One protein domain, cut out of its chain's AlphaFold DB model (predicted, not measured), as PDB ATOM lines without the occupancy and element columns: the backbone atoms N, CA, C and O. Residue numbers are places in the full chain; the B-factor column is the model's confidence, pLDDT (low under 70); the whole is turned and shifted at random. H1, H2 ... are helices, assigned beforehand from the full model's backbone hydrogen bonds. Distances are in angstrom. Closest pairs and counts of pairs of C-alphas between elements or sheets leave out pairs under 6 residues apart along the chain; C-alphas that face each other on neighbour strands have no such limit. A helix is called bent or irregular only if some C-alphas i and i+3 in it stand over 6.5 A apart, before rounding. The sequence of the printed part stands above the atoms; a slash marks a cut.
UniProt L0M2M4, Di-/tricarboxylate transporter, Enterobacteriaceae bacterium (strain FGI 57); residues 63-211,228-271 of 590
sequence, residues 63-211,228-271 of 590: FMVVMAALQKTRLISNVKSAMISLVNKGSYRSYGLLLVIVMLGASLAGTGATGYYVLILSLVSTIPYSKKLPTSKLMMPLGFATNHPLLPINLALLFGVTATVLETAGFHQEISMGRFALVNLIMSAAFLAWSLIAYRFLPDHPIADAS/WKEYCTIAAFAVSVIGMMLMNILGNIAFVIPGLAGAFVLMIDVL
ATOM      1  N   PHE A  63     140.895 208.998 259.659       80.31
ATOM      2  CA  PHE A  63     141.463 207.721 260.068       80.31
ATOM      3  C   PHE A  63     140.515 206.537 259.809       80.31
ATOM      4  O   PHE A  63     140.972 205.482 259.373       80.31
ATOM      5  N   MET A  64     139.202 206.694 260.021       80.31
ATOM      6  CA  MET A  64     138.216 205.642 259.724       80.31
ATOM      7  C   MET A  64     138.204 205.274 258.235       80.31
ATOM      8  O   MET A  64     138.087 204.097 257.902       80.31
ATOM      9  N   VAL A  65     138.413 206.250 257.347       82.69
ATOM     10  CA  VAL A  65     138.538 206.009 255.901       82.69
ATOM     11  C   VAL A  65     139.813 205.231 255.574       82.69
ATOM     12  O   VAL A  65     139.757 204.227 254.864       82.69
ATOM     13  N   VAL A  66     140.961 205.646 256.122       82.81
ATOM     14  CA  VAL A  66     142.233 204.920 255.940       82.81
ATOM     15  C   VAL A  66     142.117 203.487 256.467       82.81
ATOM     16  O   VAL A  66     142.606 202.548 255.838       82.81
ATOM     17  N   MET A  67     141.427 203.302 257.593       76.19
ATOM     18  CA  MET A  67     141.199 201.992 258.193       76.19
ATOM     19  C   MET A  67     140.283 201.111 257.327       76.19
ATOM     20  O   MET A  67     140.596 199.945 257.099       76.19
ATOM     21  N   ALA A  68     139.211 201.662 256.759       77.62
ATOM     22  CA  ALA A  68     138.361 200.935 255.815       77.62
ATOM     23  C   ALA A  68     139.132 200.478 254.562       77.62
ATOM     24  O   ALA A  68     138.901 199.387 254.041       77.62
ATOM     25  N   ALA A  69     140.106 201.267 254.103       79.56
ATOM     26  CA  ALA A  69     140.966 200.871 252.992       79.56
ATOM     27  C   ALA A  69     141.948 199.769 253.397       79.56
ATOM     28  O   ALA A  69     142.147 198.809 252.649       79.56
ATOM     29  N   LEU A  70     142.517 199.867 254.604       77.69
ATOM     30  CA  LEU A  70     143.361 198.816 255.164       77.69
ATOM     31  C   LEU A  70     142.587 197.494 255.270       77.69
ATOM     32  O   LEU A  70     143.154 196.445 254.964       77.69
ATOM     33  N   GLN A  71     141.287 197.551 255.594       73.88
ATOM     34  CA  GLN A  71     140.389 196.392 255.657       73.88
ATOM     35  C   GLN A  71     140.284 195.583 254.356       73.88
ATOM     36  O   GLN A  71     139.989 194.390 254.408       73.88
ATOM     37  N   LYS A  72     140.611 196.180 253.206       75.69
ATOM     38  CA  LYS A  72     140.616 195.513 251.892       75.69
ATOM     39  C   LYS A  72     141.970 194.913 251.485       75.69
ATOM     40  O   LYS A  72     142.073 194.295 250.424       75.69
ATOM     41  N   THR A  73     143.018 195.097 252.288       78.31
ATOM     42  CA  THR A  73     144.376 194.609 251.977       78.31
ATOM     43  C   THR A  73     144.550 193.115 252.272       78.31
ATOM     44  O   THR A  73     143.835 192.522 253.088       78.31
ATOM     45  N   ARG A  74     145.545 192.474 251.641       71.19
ATOM     46  CA  ARG A  74     145.859 191.054 251.862       71.19
ATOM     47  C   ARG A  74     146.425 190.806 253.254       71.19
ATOM     48  O   ARG A  74     146.367 189.666 253.700       71.19
ATOM     49  N   LEU A  75     146.908 191.825 253.973       67.94
ATOM     50  CA  LEU A  75     147.314 191.701 255.383       67.94
ATOM     51  C   LEU A  75     146.233 191.020 256.229       67.94
ATOM     52  O   LEU A  75     146.533 190.104 256.991       67.94
ATOM     53  N   ILE A  76     144.972 191.407 256.052       66.94
ATOM     54  CA  ILE A  76     143.862 190.866 256.847       66.94
ATOM     55  C   ILE A  76     143.463 189.471 256.364       66.94
ATOM     56  O   ILE A  76     143.184 188.591 257.179       66.94
ATOM     57  N   SER A  77     143.548 189.217 255.055       64.94
ATOM     58  CA  SER A  77     143.402 187.867 254.495       64.94
ATOM     59  C   SER A  77     144.499 186.910 254.983       64.94
ATOM     60  O   SER A  77     144.224 185.742 255.257       64.94
ATOM     61  N   ASN A  78     145.734 187.391 255.137       68.19
ATOM     62  CA  ASN A  78     146.868 186.613 255.637       68.19
ATOM     63  C   ASN A  78     146.733 186.324 257.134       68.19
ATOM     64  O   ASN A  78     147.023 185.214 257.573       68.19
ATOM     65  N   VAL A  79     146.241 187.288 257.917       66.38
ATOM     66  CA  VAL A  79     145.871 187.057 259.322       66.38
ATOM     67  C   VAL A  79     144.802 185.961 259.402       66.38
ATOM     68  O   VAL A  79     144.969 185.003 260.154       66.38
ATOM     69  N   LYS A  80     143.761 186.024 258.562       62.03
ATOM     70  CA  LYS A  80     142.703 185.001 258.488       62.03
ATOM     71  C   LYS A  80     143.244 183.613 258.113       62.03
ATOM     72  O   LYS A  80     142.898 182.634 258.775       62.03
ATOM     73  N   SER A  81     144.088 183.494 257.086       66.38
ATOM     74  CA  SER A  81     144.648 182.200 256.659       66.38
ATOM     75  C   SER A  81     145.622 181.615 257.688       66.38
ATOM     76  O   SER A  81     145.581 180.413 257.968       66.38
ATOM     77  N   ALA A  82     146.430 182.465 258.331       66.00
ATOM     78  CA  ALA A  82     147.287 182.071 259.443       66.00
ATOM     79  C   ALA A  82     146.457 181.521 260.612       66.00
ATOM     80  O   ALA A  82     146.775 180.445 261.123       66.00
ATOM     81  N   MET A  83     145.352 182.180 260.977       64.62
ATOM     82  CA  MET A  83     144.439 181.678 262.011       64.62
ATOM     83  C   MET A  83     143.889 180.288 261.684       64.62
ATOM     84  O   MET A  83     143.956 179.398 262.532       64.62
ATOM     85  N   ILE A  84     143.411 180.079 260.453       64.50
ATOM     86  CA  ILE A  84     142.883 178.783 259.994       64.50
ATOM     87  C   ILE A  84     143.946 177.680 260.120       64.50
ATOM     88  O   ILE A  84     143.666 176.587 260.610       64.50
ATOM     89  N   SER A  85     145.195 177.967 259.744       67.19
ATOM     90  CA  SER A  85     146.285 176.983 259.811       67.19
ATOM     91  C   SER A  85     146.658 176.566 261.244       67.19
ATOM     92  O   SER A  85     147.085 175.434 261.481       67.19
ATOM     93  N   LEU A  86     146.502 177.472 262.213       64.25
ATOM     94  CA  LEU A  86     146.842 177.246 263.621       64.25
ATOM     95  C   LEU A  86     145.766 176.476 264.366       64.25
ATOM     96  O   LEU A  86     146.077 175.605 265.183       64.25
ATOM     97  N   VAL A  87     144.518 176.806 264.065       61.88
ATOM     98  CA  VAL A  87     143.325 176.111 264.533       61.88
ATOM     99  C   VAL A  87     143.438 174.606 264.268       61.88
ATOM    100  O   VAL A  87     143.232 173.801 265.175       61.88
ATOM    101  N   ASN A  88     143.908 174.225 263.077       63.31
ATOM    102  CA  ASN A  88     144.069 172.823 262.681       63.31
ATOM    103  C   ASN A  88     145.163 172.065 263.462       63.31
ATOM    104  O   ASN A  88     145.164 170.837 263.476       63.31
ATOM    105  N   LYS A  89     146.090 172.759 264.144       65.25
ATOM    106  CA  LYS A  89     147.198 172.128 264.893       65.25
ATOM    107  C   LYS A  89     146.815 171.644 266.300       65.25
ATOM    108  O   LYS A  89     147.584 170.899 266.901       65.25
ATOM    109  N   GLY A  90     145.660 172.037 266.848       62.12
ATOM    110  CA  GLY A  90     145.052 171.336 267.991       62.12
ATOM    111  C   GLY A  90     145.784 171.373 269.350       62.12
ATOM    112  O   GLY A  90     145.488 170.532 270.195       62.12
ATOM    113  N   SER A  91     146.753 172.272 269.579       70.88
ATOM    114  CA  SER A  91     147.584 172.305 270.801       70.88
ATOM    115  C   SER A  91     147.315 173.534 271.685       70.88
ATOM    116  O   SER A  91     146.916 174.583 271.188       70.88
ATOM    117  N   TYR A  92     147.630 173.463 272.986       73.12
ATOM    118  CA  TYR A  92     147.610 174.628 273.890       73.12
ATOM    119  C   TYR A  92     148.552 175.753 273.418       73.12
ATOM    120  O   TYR A  92     148.232 176.935 273.538       73.12
ATOM    121  N   ARG A  93     149.684 175.403 272.784       75.94
ATOM    122  CA  ARG A  93     150.549 176.392 272.112       75.94
ATOM    123  C   ARG A  93     149.835 177.069 270.938       75.94
ATOM    124  O   ARG A  93     150.020 178.263 270.725       75.94
ATOM    125  N   SER A  94     148.992 176.329 270.216       74.75
ATOM    126  CA  SER A  94     148.152 176.880 269.151       74.75
ATOM    127  C   SER A  94     147.087 177.823 269.699       74.75
ATOM    128  O   SER A  94     146.832 178.831 269.061       74.75
ATOM    129  N   TYR A  95     146.512 177.553 270.879       77.06
ATOM    130  CA  TYR A  95     145.559 178.461 271.532       77.06
ATOM    131  C   TYR A  95     146.193 179.811 271.887       77.06
ATOM    132  O   TYR A  95     145.674 180.857 271.499       77.06
ATOM    133  N   GLY A  96     147.347 179.799 272.562       80.38
ATOM    134  CA  GLY A  96     148.061 181.037 272.893       80.38
ATOM    135  C   GLY A  96     148.472 181.823 271.644       80.38
ATOM    136  O   GLY A  96     148.308 183.040 271.593       80.38
ATOM    137  N   LEU A  97     148.937 181.128 270.602       81.06
ATOM    138  CA  LEU A  97     149.301 181.762 269.336       81.06
ATOM    139  C   LEU A  97     148.067 182.287 268.575       81.06
ATOM    140  O   LEU A  97     148.139 183.349 267.967       81.06
ATOM    141  N   LEU A  98     146.923 181.602 268.660       79.94
ATOM    142  CA  LEU A  98     145.654 182.056 268.090       79.94
ATOM    143  C   LEU A  98     145.177 183.350 268.760       79.94
ATOM    144  O   LEU A  98     144.819 184.284 268.051       79.94
ATOM    145  N   LEU A  99     145.239 183.444 270.095       82.75
ATOM    146  CA  LEU A  99     144.934 184.684 270.822       82.75
ATOM    147  C   LEU A  99     145.828 185.839 270.361       82.75
ATOM    148  O   LEU A  99     145.324 186.916 270.053       82.75
ATOM    149  N   VAL A 100     147.139 185.608 270.251       86.50
ATOM    150  CA  VAL A 100     148.082 186.631 269.775       86.50
ATOM    151  C   VAL A 100     147.739 187.076 268.355       86.50
ATOM    152  O   VAL A 100     147.684 188.276 268.102       86.50
ATOM    153  N   ILE A 101     147.448 186.149 267.437       82.56
ATOM    154  CA  ILE A 101     147.061 186.510 266.066       82.56
ATOM    155  C   ILE A 101     145.739 187.281 266.049       82.56
ATOM    156  O   ILE A 101     145.647 188.277 265.336       82.56
ATOM    157  N   VAL A 102     144.746 186.893 266.856       82.62
ATOM    158  CA  VAL A 102     143.476 187.629 266.938       82.62
ATOM    159  C   VAL A 102     143.682 189.041 267.474       82.62
ATOM    160  O   VAL A 102     143.117 189.985 266.927       82.62
ATOM    161  N   MET A 103     144.507 189.220 268.500       84.69
ATOM    162  CA  MET A 103     144.775 190.545 269.062       84.69
ATOM    163  C   MET A 103     145.663 191.407 268.146       84.69
ATOM    164  O   MET A 103     145.516 192.632 268.094       84.69
ATOM    165  N   LEU A 104     146.569 190.796 267.378       83.19
ATOM    166  CA  LEU A 104     147.321 191.482 266.323       83.19
ATOM    167  C   LEU A 104     146.405 191.885 265.162       83.19
ATOM    168  O   LEU A 104     146.472 193.022 264.702       83.19
ATOM    169  N   GLY A 105     145.494 191.006 264.746       78.44
ATOM    170  CA  GLY A 105     144.466 191.326 263.760       78.44
ATOM    171  C   GLY A 105     143.513 192.417 264.247       78.44
ATOM    172  O   GLY A 105     143.194 193.315 263.477       78.44
ATOM    173  N   ALA A 106     143.164 192.444 265.538       79.00
ATOM    174  CA  ALA A 106     142.408 193.540 266.153       79.00
ATOM    175  C   ALA A 106     143.170 194.872 266.086       79.00
ATOM    176  O   ALA A 106     142.570 195.925 265.889       79.00
ATOM    177  N   SER A 107     144.503 194.833 266.181       80.81
ATOM    178  CA  SER A 107     145.353 196.025 266.032       80.81
ATOM    179  C   SER A 107     145.320 196.591 264.611       80.81
ATOM    180  O   SER A 107     145.531 197.789 264.429       80.81
ATOM    181  N   LEU A 108     145.047 195.738 263.619       75.81
ATOM    182  CA  LEU A 108     144.884 196.118 262.217       75.81
ATOM    183  C   LEU A 108     143.438 196.433 261.848       75.81
ATOM    184  O   LEU A 108     143.239 197.257 260.980       75.81
ATOM    185  N   ALA A 109     142.439 195.791 262.453       70.12
ATOM    186  CA  ALA A 109     141.026 196.004 262.128       70.12
ATOM    187  C   ALA A 109     140.410 197.170 262.915       70.12
ATOM    188  O   ALA A 109     139.540 197.871 262.401       70.12
ATOM    189  N   GLY A 110     140.894 197.392 264.140       70.31
ATOM    190  CA  GLY A 110     140.422 198.409 265.070       70.31
ATOM    191  C   GLY A 110     139.500 197.937 266.168       70.31
ATOM    192  O   GLY A 110     138.717 197.004 266.002       70.31
ATOM    193  N   THR A 111     139.567 198.648 267.292       69.81
ATOM    194  CA  THR A 111     138.628 198.475 268.399       69.81
ATOM    195  C   THR A 111     137.212 198.831 267.945       69.81
ATOM    196  O   THR A 111     136.995 199.896 267.366       69.81
ATOM    197  N   GLY A 112     136.243 197.951 268.210       65.88
ATOM    198  CA  GLY A 112     134.850 198.144 267.795       65.88
ATOM    199  C   GLY A 112     134.553 197.773 266.336       65.88
ATOM    200  O   GLY A 112     133.466 198.077 265.849       65.88
ATOM    201  N   ALA A 113     135.475 197.114 265.624       69.25
ATOM    202  CA  ALA A 113     135.223 196.642 264.265       69.25
ATOM    203  C   ALA A 113     134.258 195.443 264.257       69.25
ATOM    204  O   ALA A 113     134.676 194.293 264.424       69.25
ATOM    205  N   THR A 114     132.973 195.705 263.995       69.25
ATOM    206  CA  THR A 114     131.932 194.668 263.954       69.25
ATOM    207  C   THR A 114     132.251 193.515 263.018       69.25
ATOM    208  O   THR A 114     132.201 192.356 263.424       69.25
ATOM    209  N   GLY A 115     132.697 193.810 261.797       66.19
ATOM    210  CA  GLY A 115     133.065 192.771 260.835       66.19
ATOM    211  C   GLY A 115     134.193 191.852 261.317       66.19
ATOM    212  O   GLY A 115     134.191 190.663 260.999       66.19
ATOM    213  N   TYR A 116     135.126 192.362 262.126       75.06
ATOM    214  CA  TYR A 116     136.252 191.568 262.605       75.06
ATOM    215  C   TYR A 116     135.804 190.512 263.615       75.06
ATOM    216  O   TYR A 116     136.087 189.332 263.419       75.06
ATOM    217  N   TYR A 117     135.041 190.880 264.648       74.56
ATOM    218  CA  TYR A 117     134.602 189.888 265.633       74.56
ATOM    219  C   TYR A 117     133.615 188.872 265.062       74.56
ATOM    220  O   TYR A 117     133.702 187.695 265.414       74.56
ATOM    221  N   VAL A 118     132.746 189.270 264.125       72.12
ATOM    222  CA  VAL A 118     131.877 188.319 263.410       72.12
ATOM    223  C   VAL A 118     132.717 187.311 262.630       72.12
ATOM    224  O   VAL A 118     132.445 186.112 262.691       72.12
ATOM    225  N   LEU A 119     133.770 187.768 261.948       73.06
ATOM    226  CA  LEU A 119     134.673 186.902 261.195       73.06
ATOM    227  C   LEU A 119     135.398 185.900 262.097       73.06
ATOM    228  O   LEU A 119     135.451 184.719 261.753       73.06
ATOM    229  N   ILE A 120     135.924 186.346 263.242       76.19
ATOM    230  CA  ILE A 120     136.614 185.466 264.194       76.19
ATOM    231  C   ILE A 120     135.649 184.444 264.790       76.19
ATOM    232  O   ILE A 120     135.947 183.253 264.760       76.19
ATOM    233  N   LEU A 121     134.476 184.867 265.267       76.50
ATOM    234  CA  LEU A 121     133.494 183.948 265.847       76.50
ATOM    235  C   LEU A 121     132.972 182.940 264.815       76.50
ATOM    236  O   LEU A 121     132.889 181.750 265.111       76.50
ATOM    237  N   SER A 122     132.735 183.383 263.576       67.44
ATOM    238  CA  SER A 122     132.381 182.493 262.463       67.44
ATOM    239  C   SER A 122     133.525 181.538 262.104       67.44
ATOM    240  O   SER A 122     133.306 180.447 261.590       67.44
ATOM    241  N   LEU A 123     134.791 181.934 262.285       69.25
ATOM    242  CA  LEU A 123     135.946 181.047 262.082       69.25
ATOM    243  C   LEU A 123     135.977 179.950 263.129       69.25
ATOM    244  O   LEU A 123     136.141 178.777 262.793       69.25
ATOM    245  N   VAL A 124     135.787 180.342 264.381       71.25
ATOM    246  CA  VAL A 124     135.842 179.431 265.513       71.25
ATOM    247  C   VAL A 124     134.675 178.443 265.478       71.25
ATOM    248  O   VAL A 124     134.891 177.267 265.758       71.25
ATOM    249  N   SER A 125     133.483 178.855 265.035       67.69
ATOM    250  CA  SER A 125     132.340 177.942 264.885       67.69
ATOM    251  C   SER A 125     132.549 176.853 263.823       67.69
ATOM    252  O   SER A 125     131.946 175.789 263.921       67.69
ATOM    253  N   THR A 126     133.434 177.067 262.841       62.91
ATOM    254  CA  THR A 126     133.755 176.055 261.815       62.91
ATOM    255  C   THR A 126     134.817 175.037 262.230       62.91
ATOM    256  O   THR A 126     135.148 174.142 261.455       62.91
ATOM    257  N   ILE A 127     135.365 175.153 263.440       65.25
ATOM    258  CA  ILE A 127     136.382 174.233 263.952       65.25
ATOM    259  C   ILE A 127     135.685 172.970 264.465       65.25
ATOM    260  O   ILE A 127     134.913 173.072 265.427       65.25
ATOM    261  N   PRO A 128     135.951 171.782 263.885       58.94
ATOM    262  CA  PRO A 128     135.340 170.550 264.357       58.94
ATOM    263  C   PRO A 128     135.716 170.309 265.818       58.94
ATOM    264  O   PRO A 128     136.868 170.490 266.222       58.94
ATOM    265  N   TYR A 129     134.731 169.895 266.613       60.41
ATOM    266  CA  TYR A 129     134.927 169.658 268.036       60.41
ATOM    267  C   TYR A 129     136.030 168.615 268.265       60.41
ATOM    268  O   TYR A 129     135.940 167.474 267.811       60.41
ATOM    269  N   SER A 130     137.064 169.001 269.011       59.56
ATOM    270  CA  SER A 130     138.142 168.111 269.429       59.56
ATOM    271  C   SER A 130     138.269 168.132 270.944       59.56
ATOM    272  O   SER A 130     138.366 169.197 271.548       59.56
ATOM    273  N   LYS A 131     138.374 166.955 271.576       57.94
ATOM    274  CA  LYS A 131     138.628 166.841 273.026       57.94
ATOM    275  C   LYS A 131     139.930 167.530 273.475       57.94
ATOM    276  O   LYS A 131     140.096 167.779 274.664       57.94
ATOM    277  N   LYS A 132     140.859 167.832 272.554       59.03
ATOM    278  CA  LYS A 132     142.117 168.547 272.846       59.03
ATOM    279  C   LYS A 132     141.966 170.078 272.840       59.03
ATOM    280  O   LYS A 132     142.715 170.748 273.544       59.03
ATOM    281  N   LEU A 133     141.011 170.610 272.069       63.50
ATOM    282  CA  LEU A 133     140.646 172.031 271.989       63.50
ATOM    283  C   LEU A 133     139.118 172.139 271.835       63.50
ATOM    284  O   LEU A 133     138.618 172.218 270.710       63.50
ATOM    285  N   PRO A 134     138.361 172.096 272.938       66.38
ATOM    286  CA  PRO A 134     136.917 172.255 272.880       66.38
ATOM    287  C   PRO A 134     136.580 173.670 272.400       66.38
ATOM    288  O   PRO A 134     137.018 174.665 272.981       66.38
ATOM    289  N   THR A 135     135.789 173.764 271.331       66.81
ATOM    290  CA  THR A 135     135.389 175.029 270.695       66.81
ATOM    291  C   THR A 135     134.675 175.965 271.685       66.81
ATOM    292  O   THR A 135     134.847 177.182 271.619       66.81
ATOM    293  N   SER A 136     133.980 175.411 272.688       67.00
ATOM    294  CA  SER A 136     133.374 176.155 273.803       67.00
ATOM    295  C   SER A 136     134.373 176.850 274.725       67.00
ATOM    296  O   SER A 136     134.014 177.814 275.387       67.00
ATOM    297  N   LYS A 137     135.641 176.441 274.776       72.50
ATOM    298  CA  LYS A 137     136.672 177.181 275.524       72.50
ATOM    299  C   LYS A 137     137.326 178.285 274.696       72.50
ATOM    300  O   LYS A 137     138.051 179.112 275.239       72.50
ATOM    301  N   LEU A 138     137.083 178.295 273.386       73.81
ATOM    302  CA  LEU A 138     137.707 179.210 272.433       73.81
ATOM    303  C   LEU A 138     136.820 180.415 272.110       73.81
ATOM    304  O   LEU A 138     137.334 181.528 272.004       73.81
ATOM    305  N   MET A 139     135.506 180.208 271.978       75.50
ATOM    306  CA  MET A 139     134.561 181.233 271.512       75.50
ATOM    307  C   MET A 139     134.589 182.504 272.361       75.50
ATOM    308  O   MET A 139     134.708 183.603 271.822       75.50
ATOM    309  N   MET A 140     134.533 182.367 273.686       77.81
ATOM    310  CA  MET A 140     134.486 183.524 274.574       77.81
ATOM    311  C   MET A 140     135.815 184.309 274.628       77.81
ATOM    312  O   MET A 140     135.780 185.513 274.359       77.81
ATOM    313  N   PRO A 141     136.992 183.697 274.884       78.69
ATOM    314  CA  PRO A 141     138.258 184.434 274.892       78.69
ATOM    315  C   PRO A 141     138.606 185.064 273.540       78.69
ATOM    316  O   PRO A 141     139.052 186.209 273.501       78.69
ATOM    317  N   LEU A 142     138.370 184.359 272.427       77.88
ATOM    318  CA  LEU A 142     138.660 184.888 271.089       77.88
ATOM    319  C   LEU A 142     137.697 186.007 270.694       77.88
ATOM    320  O   LEU A 142     138.129 186.980 270.080       77.88
ATOM    321  N   GLY A 143     136.423 185.902 271.082       78.62
ATOM    322  CA  GLY A 143     135.441 186.965 270.891       78.62
ATOM    323  C   GLY A 143     135.877 188.254 271.577       78.62
ATOM    324  O   GLY A 143     136.030 189.276 270.915       78.62
ATOM    325  N   PHE A 144     136.194 188.205 272.873       79.88
ATOM    326  CA  PHE A 144     136.650 189.393 273.600       79.88
ATOM    327  C   PHE A 144     138.044 189.883 273.169       79.88
ATOM    328  O   PHE A 144     138.295 191.089 273.204       79.88
ATOM    329  N   ALA A 145     138.934 189.002 272.697       80.88
ATOM    330  CA  ALA A 145     140.250 189.381 272.166       80.88
ATOM    331  C   ALA A 145     140.165 190.330 270.962       80.88
ATOM    332  O   ALA A 145     141.069 191.136 270.749       80.88
ATOM    333  N   THR A 146     139.070 190.280 270.202       77.88
ATOM    334  CA  THR A 146     138.871 191.139 269.025       77.88
ATOM    335  C   THR A 146     138.745 192.630 269.347       77.88
ATOM    336  O   THR A 146     139.052 193.455 268.493       77.88
ATOM    337  N   ASN A 147     138.357 192.986 270.578       77.56
ATOM    338  CA  ASN A 147     138.302 194.373 271.052       77.56
ATOM    339  C   ASN A 147     139.596 194.831 271.751       77.56
ATOM    340  O   ASN A 147     139.691 195.993 272.147       77.56
ATOM    341  N   HIS A 148     140.595 193.954 271.889       79.12
ATOM    342  CA  HIS A 148     141.830 194.214 272.636       79.12
ATOM    343  C   HIS A 148     143.056 194.198 271.710       79.12
ATOM    344  O   HIS A 148     143.729 193.169 271.589       79.12
ATOM    345  N   PRO A 149     143.358 195.323 271.032       78.44
ATOM    346  CA  PRO A 149     144.482 195.399 270.108       78.44
ATOM    347  C   PRO A 149     145.818 195.311 270.854       78.44
ATOM    348  O   PRO A 149     146.143 196.170 271.673       78.44
ATOM    349  N   LEU A 150     146.614 194.286 270.530       80.38
ATOM    350  CA  LEU A 150     147.923 194.062 271.146       80.38
ATOM    351  C   LEU A 150     148.920 195.185 270.839       80.38
ATOM    352  O   LEU A 150     149.704 195.552 271.706       80.38
ATOM    353  N   LEU A 151     148.899 195.726 269.621       78.69
ATOM    354  CA  LEU A 151     149.771 196.820 269.205       78.69
ATOM    355  C   LEU A 151     148.998 198.144 269.202       78.69
ATOM    356  O   LEU A 151     147.870 198.196 268.706       78.69
ATOM    357  N   PRO A 152     149.607 199.248 269.665       69.69
ATOM    358  CA  PRO A 152     148.952 200.551 269.749       69.69
ATOM    359  C   PRO A 152     148.898 201.286 268.396       69.69
ATOM    360  O   PRO A 152     149.162 202.481 268.314       69.69
ATOM    361  N   ILE A 153     148.601 200.561 267.320       67.31
ATOM    362  CA  ILE A 153     148.634 201.071 265.946       67.31
ATOM    363  C   ILE A 153     147.260 201.639 265.563       67.31
ATOM    364  O   ILE A 153     147.185 202.708 264.970       67.31
ATOM    365  N   ASN A 154     146.165 200.989 265.973       70.69
ATOM    366  CA  ASN A 154     144.811 201.502 265.774       70.69
ATOM    367  C   ASN A 154     144.141 201.916 267.092       70.69
ATOM    368  O   ASN A 154     143.229 201.255 267.586       70.69
ATOM    369  N   LEU A 155     144.602 203.034 267.652       72.19
ATOM    370  CA  LEU A 155     143.998 203.656 268.834       72.19
ATOM    371  C   LEU A 155     143.382 205.024 268.546       72.19
ATOM    372  O   LEU A 155     142.943 205.688 269.478       72.19
ATOM    373  N   ALA A 156     143.321 205.444 267.279       73.19
ATOM    374  CA  ALA A 156     142.847 206.773 266.894       73.19
ATOM    375  C   ALA A 156     141.407 207.044 267.347       73.19
ATOM    376  O   ALA A 156     141.107 208.154 267.769       73.19
ATOM    377  N   LEU A 157     140.538 206.023 267.310       76.81
ATOM    378  CA  LEU A 157     139.162 206.136 267.794       76.81
ATOM    379  C   LEU A 157     139.136 206.442 269.297       76.81
ATOM    380  O   LEU A 157     138.628 207.480 269.699       76.81
ATOM    381  N   LEU A 158     139.723 205.577 270.129       79.88
ATOM    382  CA  LEU A 158     139.738 205.762 271.585       79.88
ATOM    383  C   LEU A 158     140.489 207.042 271.988       79.88
ATOM    384  O   LEU A 158     140.051 207.772 272.877       79.88
ATOM    385  N   PHE A 159     141.600 207.337 271.312       80.25
ATOM    386  CA  PHE A 159     142.377 208.551 271.524       80.25
ATOM    387  C   PHE A 159     141.567 209.800 271.178       80.25
ATOM    388  O   PHE A 159     141.466 210.700 272.006       80.25
ATOM    389  N   GLY A 160     140.949 209.856 269.997       78.00
ATOM    390  CA  GLY A 160     140.179 211.021 269.580       78.00
ATOM    391  C   GLY A 160     138.885 211.189 270.382       78.00
ATOM    392  O   GLY A 160     138.535 212.314 270.717       78.00
ATOM    393  N   VAL A 161     138.223 210.105 270.809       81.00
ATOM    394  CA  VAL A 161     137.121 210.185 271.790       81.00
ATOM    395  C   VAL A 161     137.626 210.785 273.103       81.00
ATOM    396  O   VAL A 161     137.015 211.704 273.632       81.00
ATOM    397  N   THR A 162     138.789 210.363 273.597       83.50
ATOM    398  CA  THR A 162     139.378 210.958 274.808       83.50
ATOM    399  C   THR A 162     139.724 212.437 274.621       83.50
ATOM    400  O   THR A 162     139.422 213.246 275.498       83.50
ATOM    401  N   ALA A 163     140.328 212.796 273.486       80.12
ATOM    402  CA  ALA A 163     140.697 214.170 273.162       80.12
ATOM    403  C   ALA A 163     139.463 215.074 273.078       80.12
ATOM    404  O   ALA A 163     139.420 216.096 273.754       80.12
ATOM    405  N   THR A 164     138.428 214.649 272.346       78.44
ATOM    406  CA  THR A 164     137.180 215.417 272.238       78.44
ATOM    407  C   THR A 164     136.538 215.640 273.595       78.44
ATOM    408  O   THR A 164     136.237 216.778 273.921       78.44
ATOM    409  N   VAL A 165     136.383 214.603 274.425       79.62
ATOM    410  CA  VAL A 165     135.780 214.764 275.754       79.62
ATOM    411  C   VAL A 165     136.611 215.721 276.626       79.62
ATOM    412  O   VAL A 165     136.045 216.563 277.319       79.62
ATOM    413  N   LEU A 166     137.942 215.665 276.591       80.06
ATOM    414  CA  LEU A 166     138.762 216.619 277.351       80.06
ATOM    415  C   LEU A 166     138.615 218.056 276.849       80.06
ATOM    416  O   LEU A 166     138.468 218.969 277.663       80.06
ATOM    417  N   GLU A 167     138.575 218.242 275.532       76.62
ATOM    418  CA  GLU A 167     138.304 219.542 274.918       76.62
ATOM    419  C   GLU A 167     136.913 220.060 275.301       76.62
ATOM    420  O   GLU A 167     136.789 221.238 275.626       76.62
ATOM    421  N   THR A 168     135.890 219.195 275.370       69.75
ATOM    422  CA  THR A 168     134.540 219.598 275.817       69.75
ATOM    423  C   THR A 168     134.505 220.133 277.237       69.75
ATOM    424  O   THR A 168     133.683 220.979 277.568       69.75
ATOM    425  N   ALA A 169     135.395 219.637 278.090       69.62
ATOM    426  CA  ALA A 169     135.496 220.081 279.468       69.62
ATOM    427  C   ALA A 169     136.393 221.325 279.626       69.62
ATOM    428  O   ALA A 169     136.685 221.722 280.752       69.62
ATOM    429  N   GLY A 170     136.854 221.927 278.522       67.56
ATOM    430  CA  GLY A 170     137.736 223.097 278.522       67.56
ATOM    431  C   GLY A 170     139.215 222.773 278.762       67.56
ATOM    432  O   GLY A 170     140.015 223.679 279.001       67.56
ATOM    433  N   PHE A 171     139.613 221.495 278.706       73.06
ATOM    434  CA  PHE A 171     141.004 221.077 278.889       73.06
ATOM    435  C   PHE A 171     141.698 220.863 277.545       73.06
ATOM    436  O   PHE A 171     141.647 219.785 276.963       73.06
ATOM    437  N   HIS A 172     142.460 221.865 277.110       65.00
ATOM    438  CA  HIS A 172     143.322 221.790 275.921       65.00
ATOM    439  C   HIS A 172     144.708 221.184 276.214       65.00
ATOM    440  O   HIS A 172     145.714 221.604 275.644       65.00
ATOM    441  N   GLN A 173     144.808 220.236 277.153       61.06
ATOM    442  CA  GLN A 173     146.085 219.564 277.408       61.06
ATOM    443  C   GLN A 173     146.352 218.508 276.337       61.06
ATOM    444  O   GLN A 173     145.564 217.582 276.161       61.06
ATOM    445  N   GLU A 174     147.508 218.607 275.678       58.25
ATOM    446  CA  GLU A 174     147.962 217.599 274.724       58.25
ATOM    447  C   GLU A 174     148.149 216.245 275.427       58.25
ATOM    448  O   GLU A 174     149.059 216.035 276.241       58.25
ATOM    449  N   ILE A 175     147.267 215.295 275.118       66.38
ATOM    450  CA  ILE A 175     147.421 213.914 275.560       66.38
ATOM    451  C   ILE A 175     148.537 213.298 274.723       66.38
ATOM    452  O   ILE A 175     148.404 213.104 273.517       66.38
ATOM    453  N   SER A 176     149.644 212.932 275.365       70.06
ATOM    454  CA  SER A 176     150.709 212.226 274.660       70.06
ATOM    455  C   SER A 176     150.223 210.841 274.214       70.06
ATOM    456  O   SER A 176     150.025 209.947 275.046       70.06
ATOM    457  N   MET A 177     150.095 210.642 272.896       70.25
ATOM    458  CA  MET A 177     149.696 209.365 272.289       70.25
ATOM    459  C   MET A 177     150.582 208.205 272.739       70.25
ATOM    460  O   MET A 177     150.084 207.112 272.971       70.25
ATOM    461  N   GLY A 178     151.881 208.435 272.957       71.06
ATOM    462  CA  GLY A 178     152.794 207.405 273.464       71.06
ATOM    463  C   GLY A 178     152.404 206.869 274.848       71.06
ATOM    464  O   GLY A 178     152.542 205.676 275.112       71.06
ATOM    465  N   ARG A 179     151.859 207.718 275.729       72.81
ATOM    466  CA  ARG A 179     151.354 207.277 277.042       72.81
ATOM    467  C   ARG A 179     150.041 206.521 276.901       72.81
ATOM    468  O   ARG A 179     149.869 205.496 277.550       72.81
ATOM    469  N   PHE A 180     149.151 207.001 276.035       76.94
ATOM    470  CA  PHE A 180     147.886 206.333 275.736       76.94
ATOM    471  C   PHE A 180     148.117 204.929 275.147       76.94
ATOM    472  O   PHE A 180     147.562 203.938 275.617       76.94
ATOM    473  N   ALA A 181     149.035 204.843 274.186       77.62
ATOM    474  CA  ALA A 181     149.531 203.616 273.582       77.62
ATOM    475  C   ALA A 181     150.095 202.638 274.618       77.62
ATOM    476  O   ALA A 181     149.753 201.456 274.592       77.62
ATOM    477  N   LEU A 182     150.927 203.122 275.548       77.56
ATOM    478  CA  LEU A 182     151.505 202.292 276.606       77.56
ATOM    479  C   LEU A 182     150.431 201.737 277.550       77.56
ATOM    480  O   LEU A 182     150.468 200.553 277.883       77.56
ATOM    481  N   VAL A 183     149.458 202.562 277.949       75.12
ATOM    482  CA  VAL A 183     148.329 202.121 278.785       75.12
ATOM    483  C   VAL A 183     147.539 201.019 278.076       75.12
ATOM    484  O   VAL A 183     147.269 199.979 278.676       75.12
ATOM    485  N   ASN A 184     147.240 201.192 276.786       76.75
ATOM    486  CA  ASN A 184     146.529 200.177 276.011       76.75
ATOM    487  C   ASN A 184     147.355 198.893 275.790       76.75
ATOM    488  O   ASN A 184     146.804 197.791 275.797       76.75
ATOM    489  N   LEU A 185     148.674 199.011 275.615       80.94
ATOM    490  CA  LEU A 185     149.573 197.862 275.475       80.94
ATOM    491  C   LEU A 185     149.587 197.014 276.754       80.94
ATOM    492  O   LEU A 185     149.427 195.796 276.691       80.94
ATOM    493  N   ILE A 186     149.726 197.657 277.917       79.19
ATOM    494  CA  ILE A 186     149.687 196.986 279.225       79.19
ATOM    495  C   ILE A 186     148.321 196.324 279.441       79.19
ATOM    496  O   ILE A 186     148.242 195.169 279.860       79.19
ATOM    497  N   MET A 187     147.246 197.028 279.090       72.88
ATOM    498  CA  MET A 187     145.879 196.519 279.160       72.88
ATOM    499  C   MET A 187     145.680 195.260 278.308       72.88
ATOM    500  O   MET A 187     145.089 194.279 278.767       72.88
ATOM    501  N   SER A 188     146.196 195.274 277.083       79.25
ATOM    502  CA  SER A 188     146.109 194.136 276.171       79.25
ATOM    503  C   SER A 188     146.974 192.973 276.655       79.25
ATOM    504  O   SER A 188     146.515 191.836 276.655       79.25
ATOM    505  N   ALA A 189     148.173 193.232 277.182       82.00
ATOM    506  CA  ALA A 189     148.999 192.195 277.800       82.00
ATOM    507  C   ALA A 189     148.309 191.538 279.014       82.00
ATOM    508  O   ALA A 189     148.327 190.313 279.145       82.00
ATOM    509  N   ALA A 190     147.641 192.328 279.861       77.50
ATOM    510  CA  ALA A 190     146.854 191.815 280.981       77.50
ATOM    511  C   ALA A 190     145.672 190.954 280.503       77.50
ATOM    512  O   ALA A 190     145.420 189.888 281.062       77.50
ATOM    513  N   PHE A 191     144.982 191.373 279.437       78.19
ATOM    514  CA  PHE A 191     143.915 190.584 278.821       78.19
ATOM    515  C   PHE A 191     144.423 189.268 278.218       78.19
ATOM    516  O   PHE A 191     143.767 188.234 278.351       78.19
ATOM    517  N   LEU A 192     145.598 189.283 277.585       82.25
ATOM    518  CA  LEU A 192     146.227 188.084 277.037       82.25
ATOM    519  C   LEU A 192     146.575 187.093 278.156       82.25
ATOM    520  O   LEU A 192     146.214 185.921 278.068       82.25
ATOM    521  N   ALA A 193     147.209 187.565 279.235       81.31
ATOM    522  CA  ALA A 193     147.512 186.743 280.407       81.31
ATOM    523  C   ALA A 193     146.235 186.164 281.038       81.31
ATOM    524  O   ALA A 193     146.175 184.970 281.337       81.31
ATOM    525  N   TRP A 194     145.193 186.988 281.166       74.81
ATOM    526  CA  TRP A 194     143.887 186.561 281.655       74.81
ATOM    527  C   TRP A 194     143.264 185.479 280.764       74.81
ATOM    528  O   TRP A 194     142.832 184.443 281.259       74.81
ATOM    529  N   SER A 195     143.277 185.666 279.444       77.50
ATOM    530  CA  SER A 195     142.689 184.727 278.480       77.50
ATOM    531  C   SER A 195     143.386 183.362 278.473       77.50
ATOM    532  O   SER A 195     142.747 182.337 278.224       77.50
ATOM    533  N   LEU A 196     144.684 183.323 278.793       80.31
ATOM    534  CA  LEU A 196     145.424 182.073 278.986       80.31
ATOM    535  C   LEU A 196     144.974 181.326 280.252       80.31
ATOM    536  O   LEU A 196     144.873 180.101 280.234       80.31
ATOM    537  N   ILE A 197     144.654 182.050 281.328       74.50
ATOM    538  CA  ILE A 197     144.157 181.476 282.590       74.50
ATOM    539  C   ILE A 197     142.681 181.063 282.463       74.50
ATOM    540  O   ILE A 197     142.305 179.974 282.897       74.50
ATOM    541  N   ALA A 198     141.854 181.894 281.825       70.06
ATOM    542  CA  ALA A 198     140.416 181.684 281.649       70.06
ATOM    543  C   ALA A 198     140.088 180.381 280.903       70.06
ATOM    544  O   ALA A 198     139.086 179.735 281.210       70.06
ATOM    545  N   TYR A 199     140.973 179.935 280.001       70.94
ATOM    546  CA  TYR A 199     140.857 178.642 279.316       70.94
ATOM    547  C   TYR A 199     140.670 177.461 280.285       70.94
ATOM    548  O   TYR A 199     140.009 176.478 279.954       70.94
ATOM    549  N   ARG A 200     141.214 177.548 281.505       69.88
ATOM    550  CA  ARG A 200     141.105 176.483 282.511       69.88
ATOM    551  C   ARG A 200     139.737 176.426 283.203       69.88
ATOM    552  O   ARG A 200     139.380 175.362 283.698       69.88
ATOM    553  N   PHE A 201     138.995 177.532 283.235       67.50
ATOM    554  CA  PHE A 201     137.744 177.671 283.994       67.50
ATOM    555  C   PHE A 201     136.476 177.584 283.132       67.50
ATOM    556  O   PHE A 201     135.380 177.467 283.672       67.50
ATOM    557  N   LEU A 202     136.611 177.643 281.805       71.50
ATOM    558  CA  LEU A 202     135.482 177.593 280.878       71.50
ATOM    559  C   LEU A 202     134.867 176.179 280.784       71.50
ATOM    560  O   LEU A 202     135.608 175.195 280.856       71.50
ATOM    561  N   PRO A 203     133.538 176.055 280.606       64.38
ATOM    562  CA  PRO A 203     132.870 174.765 280.471       64.38
ATOM    563  C   PRO A 203     133.171 174.084 279.128       64.38
ATOM    564  O   PRO A 203     133.355 174.724 278.086       64.38
ATOM    565  N   ASP A 204     133.203 172.753 279.169       70.81
ATOM    566  CA  ASP A 204     133.418 171.897 278.006       70.81
ATOM    567  C   ASP A 204     132.082 171.380 277.480       70.81
ATOM    568  O   ASP A 204     131.474 170.493 278.079       70.81
ATOM    569  N   HIS A 205     131.645 171.886 276.329       68.75
ATOM    570  CA  HIS A 205     130.481 171.352 275.628       68.75
ATOM    571  C   HIS A 205     130.679 171.387 274.110       68.75
ATOM    572  O   HIS A 205     131.374 172.259 273.578       68.75
ATOM    573  N   PRO A 206     130.113 170.414 273.379       61.69
ATOM    574  CA  PRO A 206     130.210 170.392 271.932       61.69
ATOM    575  C   PRO A 206     129.360 171.510 271.327       61.69
ATOM    576  O   PRO A 206     128.139 171.538 271.458       61.69
ATOM    577  N   ILE A 207     130.019 172.405 270.596       60.53
ATOM    578  CA  ILE A 207     129.373 173.325 269.659       60.53
ATOM    579  C   ILE A 207     129.265 172.579 268.324       60.53
ATOM    580  O   ILE A 207     129.951 172.884 267.356       60.53
ATOM    581  N   ALA A 208     128.490 171.497 268.304       48.66
ATOM    582  CA  ALA A 208     128.068 170.884 267.053       48.66
ATOM    583  C   ALA A 208     126.791 171.613 266.642       48.66
ATOM    584  O   ALA A 208     125.799 171.523 267.357       48.66
ATOM    585  N   ASP A 209     126.924 172.491 265.651       43.72
ATOM    586  CA  ASP A 209     125.941 172.867 264.626       43.72
ATOM    587  C   ASP A 209     126.595 173.992 263.815       43.72
ATOM    588  O   ASP A 209     126.293 175.174 263.974       43.72
ATOM    589  N   ALA A 210     127.568 173.634 262.976       46.12
ATOM    590  CA  ALA A 210     127.889 174.491 261.848       46.12
ATOM    591  C   ALA A 210     126.703 174.353 260.889       46.12
ATOM    592  O   ALA A 210     126.646 173.394 260.122       46.12
ATOM    593  N   SER A 211     125.711 175.243 260.990       40.41
ATOM    594  CA  SER A 211     124.695 175.326 259.947       40.41
ATOM    595  C   SER A 211     125.411 175.639 258.633       40.41
ATOM    596  O   SER A 211     126.272 176.523 258.568       40.41
ATOM    597  N   TRP A 228     150.713 197.158 244.202       80.62
ATOM    598  CA  TRP A 228     151.162 198.543 244.367       80.62
ATOM    599  C   TRP A 228     150.170 199.402 245.175       80.62
ATOM    600  O   TRP A 228     150.596 200.145 246.056       80.62
ATOM    601  N   LYS A 229     148.853 199.247 244.951       82.94
ATOM    602  CA  LYS A 229     147.805 199.948 245.716       82.94
ATOM    603  C   LYS A 229     147.788 199.495 247.176       82.94
ATOM    604  O   LYS A 229     147.555 200.299 248.076       82.94
ATOM    605  N   GLU A 230     148.067 198.217 247.411       82.19
ATOM    606  CA  GLU A 230     148.174 197.658 248.756       82.19
ATOM    607  C   GLU A 230     149.353 198.261 249.533       82.19
ATOM    608  O   GLU A 230     149.144 198.784 250.628       82.19
ATOM    609  N   TYR A 231     150.561 198.288 248.956       84.69
ATOM    610  CA  TYR A 231     151.717 198.922 249.602       84.69
ATOM    611  C   TYR A 231     151.483 200.411 249.875       84.69
ATOM    612  O   TYR A 231     151.813 200.886 250.961       84.69
ATOM    613  N   CYS A 232     150.860 201.140 248.941       85.62
ATOM    614  CA  CYS A 232     150.496 202.542 249.155       85.62
ATOM    615  C   CYS A 232     149.502 202.723 250.312       85.62
ATOM    616  O   CYS A 232     149.653 203.655 251.098       85.62
ATOM    617  N   THR A 233     148.521 201.829 250.457       84.56
ATOM    618  CA  THR A 233     147.531 201.882 251.549       84.56
ATOM    619  C   THR A 233     148.179 201.587 252.901       84.56
ATOM    620  O   THR A 233     147.936 202.298 253.877       84.56
ATOM    621  N   ILE A 234     149.067 200.589 252.958       83.94
ATOM    622  CA  ILE A 234     149.839 200.262 254.166       83.94
ATOM    623  C   ILE A 234     150.762 201.426 254.545       83.94
ATOM    624  O   ILE A 234     150.840 201.787 255.719       83.94
ATOM    625  N   ALA A 235     151.421 202.051 253.565       85.75
ATOM    626  CA  ALA A 235     152.251 203.229 253.793       85.75
ATOM    627  C   ALA A 235     151.418 204.417 254.306       85.75
ATOM    628  O   ALA A 235     151.802 205.041 255.291       85.75
ATOM    629  N   ALA A 236     150.255 204.696 253.708       85.44
ATOM    630  CA  ALA A 236     149.349 205.763 254.146       85.44
ATOM    631  C   ALA A 236     148.846 205.542 255.581       85.44
ATOM    632  O   ALA A 236     148.783 206.477 256.385       85.44
ATOM    633  N   PHE A 237     148.550 204.293 255.936       83.00
ATOM    634  CA  PHE A 237     148.208 203.916 257.299       83.00
ATOM    635  C   PHE A 237     149.386 204.107 258.264       83.00
ATOM    636  O   PHE A 237     149.231 204.769 259.289       83.00
ATOM    637  N   ALA A 238     150.582 203.620 257.919       82.06
ATOM    638  CA  ALA A 238     151.780 203.807 258.737       82.06
ATOM    639  C   ALA A 238     152.100 205.294 258.958       82.06
ATOM    640  O   ALA A 238     152.383 205.699 260.082       82.06
ATOM    641  N   VAL A 239     151.982 206.124 257.917       85.69
ATOM    642  CA  VAL A 239     152.154 207.583 258.003       85.69
ATOM    643  C   VAL A 239     151.092 208.214 258.899       85.69
ATOM    644  O   VAL A 239     151.430 209.072 259.709       85.69
ATOM    645  N   SER A 240     149.835 207.765 258.822       80.19
ATOM    646  CA  SER A 240     148.764 208.242 259.711       80.19
ATOM    647  C   SER A 240     149.083 207.950 261.175       80.19
ATOM    648  O   SER A 240     148.960 208.826 262.028       80.19
ATOM    649  N   VAL A 241     149.544 206.733 261.472       74.81
ATOM    650  CA  VAL A 241     149.895 206.310 262.834       74.81
ATOM    651  C   VAL A 241     151.122 207.056 263.344       74.81
ATOM    652  O   VAL A 241     151.083 207.610 264.440       74.81
ATOM    653  N   ILE A 242     152.188 207.133 262.546       78.12
ATOM    654  CA  ILE A 242     153.410 207.869 262.898       78.12
ATOM    655  C   ILE A 242     153.101 209.359 263.093       78.12
ATOM    656  O   ILE A 242     153.574 209.958 264.058       78.12
ATOM    657  N   GLY A 243     152.263 209.936 262.231       74.50
ATOM    658  CA  GLY A 243     151.796 211.316 262.334       74.50
ATOM    659  C   GLY A 243     151.081 211.594 263.654       74.50
ATOM    660  O   GLY A 243     151.410 212.565 264.332       74.50
ATOM    661  N   MET A 244     150.184 210.698 264.077       69.38
ATOM    662  CA  MET A 244     149.534 210.783 265.391       69.38
ATOM    663  C   MET A 244     150.513 210.544 266.554       69.38
ATOM    664  O   MET A 244     150.404 211.175 267.602       69.38
ATOM    665  N   MET A 245     151.497 209.651 266.408       68.62
ATOM    666  CA  MET A 245     152.492 209.391 267.461       68.62
ATOM    667  C   MET A 245     153.439 210.575 267.691       68.62
ATOM    668  O   MET A 245     153.882 210.800 268.818       68.62
ATOM    669  N   LEU A 246     153.727 211.344 266.641       70.75
ATOM    670  CA  LEU A 246     154.606 212.512 266.670       70.75
ATOM    671  C   LEU A 246     153.879 213.819 267.034       70.75
ATOM    672  O   LEU A 246     154.431 214.895 266.808       70.75
ATOM    673  N   MET A 247     152.691 213.754 267.651       65.44
ATOM    674  CA  MET A 247     151.951 214.946 268.107       65.44
ATOM    675  C   MET A 247     152.807 215.914 268.928       65.44
ATOM    676  O   MET A 247     152.779 217.109 268.669       65.44
ATOM    677  N   ASN A 248     153.654 215.399 269.827       62.75
ATOM    678  CA  ASN A 248     154.527 216.225 270.670       62.75
ATOM    679  C   ASN A 248     155.549 217.077 269.875       62.75
ATOM    680  O   ASN A 248     156.180 217.954 270.458       62.75
ATOM    681  N   ILE A 249     155.781 216.777 268.589       65.25
ATOM    682  CA  ILE A 249     156.720 217.496 267.706       65.25
ATOM    683  C   ILE A 249     155.963 218.264 266.609       65.25
ATOM    684  O   ILE A 249     156.359 219.369 266.251       65.25
ATOM    685  N   LEU A 250     154.888 217.681 266.067       62.94
ATOM    686  CA  LEU A 250     154.132 218.210 264.923       62.94
ATOM    687  C   LEU A 250     152.996 219.171 265.322       62.94
ATOM    688  O   LEU A 250     152.488 219.893 264.460       62.94
ATOM    689  N   GLY A 251     152.585 219.184 266.593       67.50
ATOM    690  CA  GLY A 251     151.476 220.005 267.085       67.50
ATOM    691  C   GLY A 251     150.184 219.770 266.291       67.50
ATOM    692  O   GLY A 251     149.882 218.647 265.882       67.50
ATOM    693  N   ASN A 252     149.446 220.845 266.001       69.81
ATOM    694  CA  ASN A 252     148.138 220.796 265.331       69.81
ATOM    695  C   ASN A 252     148.140 220.121 263.945       69.81
ATOM    696  O   ASN A 252     147.091 219.676 263.479       69.81
ATOM    697  N   ILE A 253     149.295 220.017 263.279       75.50
ATOM    698  CA  ILE A 253     149.404 219.357 261.968       75.50
ATOM    699  C   ILE A 253     149.089 217.860 262.089       75.50
ATOM    700  O   ILE A 253     148.518 217.276 261.168       75.50
ATOM    701  N   ALA A 254     149.391 217.245 263.235       71.06
ATOM    702  CA  ALA A 254     149.197 215.817 263.463       71.06
ATOM    703  C   ALA A 254     147.737 215.356 263.298       71.06
ATOM    704  O   ALA A 254     147.507 214.253 262.802       71.06
ATOM    705  N   PHE A 255     146.756 216.206 263.627       72.75
ATOM    706  CA  PHE A 255     145.327 215.897 263.468       72.75
ATOM    707  C   PHE A 255     144.894 215.800 261.998       72.75
ATOM    708  O   PHE A 255     143.947 215.089 261.667       72.75
ATOM    709  N   VAL A 256     145.598 216.491 261.099       79.75
ATOM    710  CA  VAL A 256     145.246 216.570 259.673       79.75
ATOM    711  C   VAL A 256     145.866 215.418 258.872       79.75
ATOM    712  O   VAL A 256     145.345 215.049 257.819       79.75
ATOM    713  N   ILE A 257     146.938 214.796 259.378       83.38
ATOM    714  CA  ILE A 257     147.673 213.728 258.678       83.38
ATOM    715  C   ILE A 257     146.768 212.540 258.304       83.38
ATOM    716  O   ILE A 257     146.800 212.148 257.135       83.38
ATOM    717  N   PRO A 258     145.915 211.990 259.195       80.50
ATOM    718  CA  PRO A 258     145.009 210.905 258.815       80.50
ATOM    719  C   PRO A 258     143.977 211.321 257.760       80.50
ATOM    720  O   PRO A 258     143.612 210.519 256.904       80.50
ATOM    721  N   GLY A 259     143.543 212.586 257.773       82.19
ATOM    722  CA  GLY A 259     142.668 213.148 256.740       82.19
ATOM    723  C   GLY A 259     143.344 213.207 255.369       82.19
ATOM    724  O   GLY A 259     142.762 212.777 254.373       82.19
ATOM    725  N   LEU A 260     144.597 213.667 255.317       87.31
ATOM    726  CA  LEU A 260     145.391 213.704 254.083       87.31
ATOM    727  C   LEU A 260     145.710 212.300 253.559       87.31
ATOM    728  O   LEU A 260     145.620 212.057 252.357       87.31
ATOM    729  N   ALA A 261     146.034 211.364 254.452       84.69
ATOM    730  CA  ALA A 261     146.235 209.966 254.092       84.69
ATOM    731  C   ALA A 261     144.950 209.336 253.532       84.69
ATOM    732  O   ALA A 261     145.006 208.630 252.525       84.69
ATOM    733  N   GLY A 262     143.790 209.642 254.121       83.69
ATOM    734  CA  GLY A 262     142.487 209.222 253.601       83.69
ATOM    735  C   GLY A 262     142.215 209.779 252.202       83.69
ATOM    736  O   GLY A 262     141.816 209.033 251.310       83.69
ATOM    737  N   ALA A 263     142.510 211.062 251.975       85.94
ATOM    738  CA  ALA A 263     142.382 211.685 250.658       85.94
ATOM    739  C   ALA A 263     143.312 211.040 249.614       85.94
ATOM    740  O   ALA A 263     142.891 210.789 248.486       85.94
ATOM    741  N   PHE A 264     144.552 210.717 249.988       88.31
ATOM    742  CA  PHE A 264     145.508 210.031 249.114       88.31
ATOM    743  C   PHE A 264     145.036 208.623 248.719       88.31
ATOM    744  O   PHE A 264     145.104 208.244 247.551       88.31
ATOM    745  N   VAL A 265     144.497 207.863 249.674       85.81
ATOM    746  CA  VAL A 265     143.916 206.534 249.428       85.81
ATOM    747  C   VAL A 265     142.716 206.606 248.474       85.81
ATOM    748  O   VAL A 265     142.556 205.733 247.617       85.81
ATOM    749  N   LEU A 266     141.913 207.669 248.577       85.69
ATOM    750  CA  LEU A 266     140.797 207.945 247.669       85.69
ATOM    751  C   LEU A 266     141.301 208.286 246.254       85.69
ATOM    752  O   LEU A 266     140.775 207.768 245.275       85.69
ATOM    753  N   MET A 267     142.382 209.067 246.125       86.25
ATOM    754  CA  MET A 267     143.000 209.373 244.822       86.25
ATOM    755  C   MET A 267     143.563 208.136 244.106       86.25
ATOM    756  O   MET A 267     143.578 208.094 242.878       86.25
ATOM    757  N   ILE A 268     144.018 207.125 244.853       85.25
ATOM    758  CA  ILE A 268     144.517 205.859 244.291       85.25
ATOM    759  C   ILE A 268     143.361 204.921 243.881       85.25
ATOM    760  O   ILE A 268     143.599 203.862 243.289       85.25
ATOM    761  N   ASP A 269     142.106 205.304 244.135       83.25
ATOM    762  CA  ASP A 269     140.914 204.515 243.806       83.25
ATOM    763  C   ASP A 269     140.988 203.119 244.460       83.25
ATOM    764  O   ASP A 269     140.870 202.072 243.814       83.25
ATOM    765  N   VAL A 270     141.367 203.108 245.746       80.94
ATOM    766  CA  VAL A 270     141.325 201.918 246.620       80.94
ATOM    767  C   VAL A 270     139.926 201.748 247.212       80.94
ATOM    768  O   VAL A 270     139.451 200.622 247.368       80.94
ATOM    769  N   LEU A 271     139.286 202.875 247.528       80.94
ATOM    770  CA  LEU A 271     137.904 202.983 247.972       80.94
ATOM    771  C   LEU A 271     137.162 203.944 247.046       80.94
ATOM    772  O   LEU A 271     137.660 205.038 246.777       80.94
TER     773      LEU A 271
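AT A GLANCE: This is residues 63 to 211 and 228 to 271 of the 590 residues of the protein "Di-/tricarboxylate transporter" of Enterobacteriaceae bacterium (strain FGI 57) (UniProt L0M2M4). Five helices, H2, H3, H4, H5 and H7, form an up-and-down bundle, each running against the one before it in the chain, with H3 in its middle. At one end of the bundle stands a second group, H8 and H10 side by side with H1 packed on both; H9 is at one end of H8, and H6 is near the beginning of H7. The printed part has 193 residues with ten named helices, H1 to H10 in chain order, and no named strand: all helix. It is compact, with a radius of gyration of the C-alphas of 18.6 A and spans of 55 by 38 by 25 A.

HOW THE PARTS SIT: H1 is residues 63 to 70. H2, residues 74 to 87, and H3, residues 92 to 109, form a helical hairpin; they touch at a shallow tilt of 17 degrees, closest at the C-alphas of Leu 86 and Ser 94, 5.7 A. H3 is the hub, touching five helices. H4, residues 114 to 125, and H5, residues 135 to 145, form another hairpin, closest at the C-alphas of Tyr 117 and Gly 143, 6.1 A. H3 touches H5, closest at the C-alphas of Met 103 and Ala 145, 5.6 A. H6, residues 156 to 168, is close to but not clearly touching H7, residues 177 to 198. H7 touches H3 with residues 192 to 196 alone, closest at the C-alphas of Leu 196 and Gly 96, 6.7 A. H8, residues 228 to 245, is about perpendicular to H2 at 90 degrees. H9 is residues 247 to 255; H10, residues 257 to 267, touches H8 at a shallow tilt of 13 degrees, opposite ways, closest at the C-alphas of Pro 258 and Ser 240, 4.7 A. H1 touches H10, closest at the C-alphas of Val 66 and Gly 262, 4.9 A. Every O i to N i+4 pair is within hydrogen-bond range in H1, H2, H3, H4, H6, H7, H8 and H10; H5 has 5 of 7, and H9 has 1 of 5 beside 4 of 6 O i to N i+3 pairs.

IN THESE COORDINATES: H1 begins at C-alpha 63, (141.463, 207.721, 260.068). H7 is 30.7 A long, H8 25.5 A and H3 25.3 A. H5 is irregular, only just, with C-alphas 137 and 140 6.8 A apart; H9 is irregular, with C-alphas 249 and 252 9.5 A apart. H10 ends at C-alpha 267, (143.000, 209.373, 244.822).

THE WHOLE: The C-alphas of Lys 131 and Gly 170 are the two farthest apart, at 56.5 A. Residues 212 to 227 are not printed, and C-alphas 211 and 228 are 38.5 A apart across this cut. Of the links printed whole, none is long. The mean pLDDT of the printed part is 73.8; 62 residues are under 70, among them residues 75 to 90, 125 to 136 and 205 to 211.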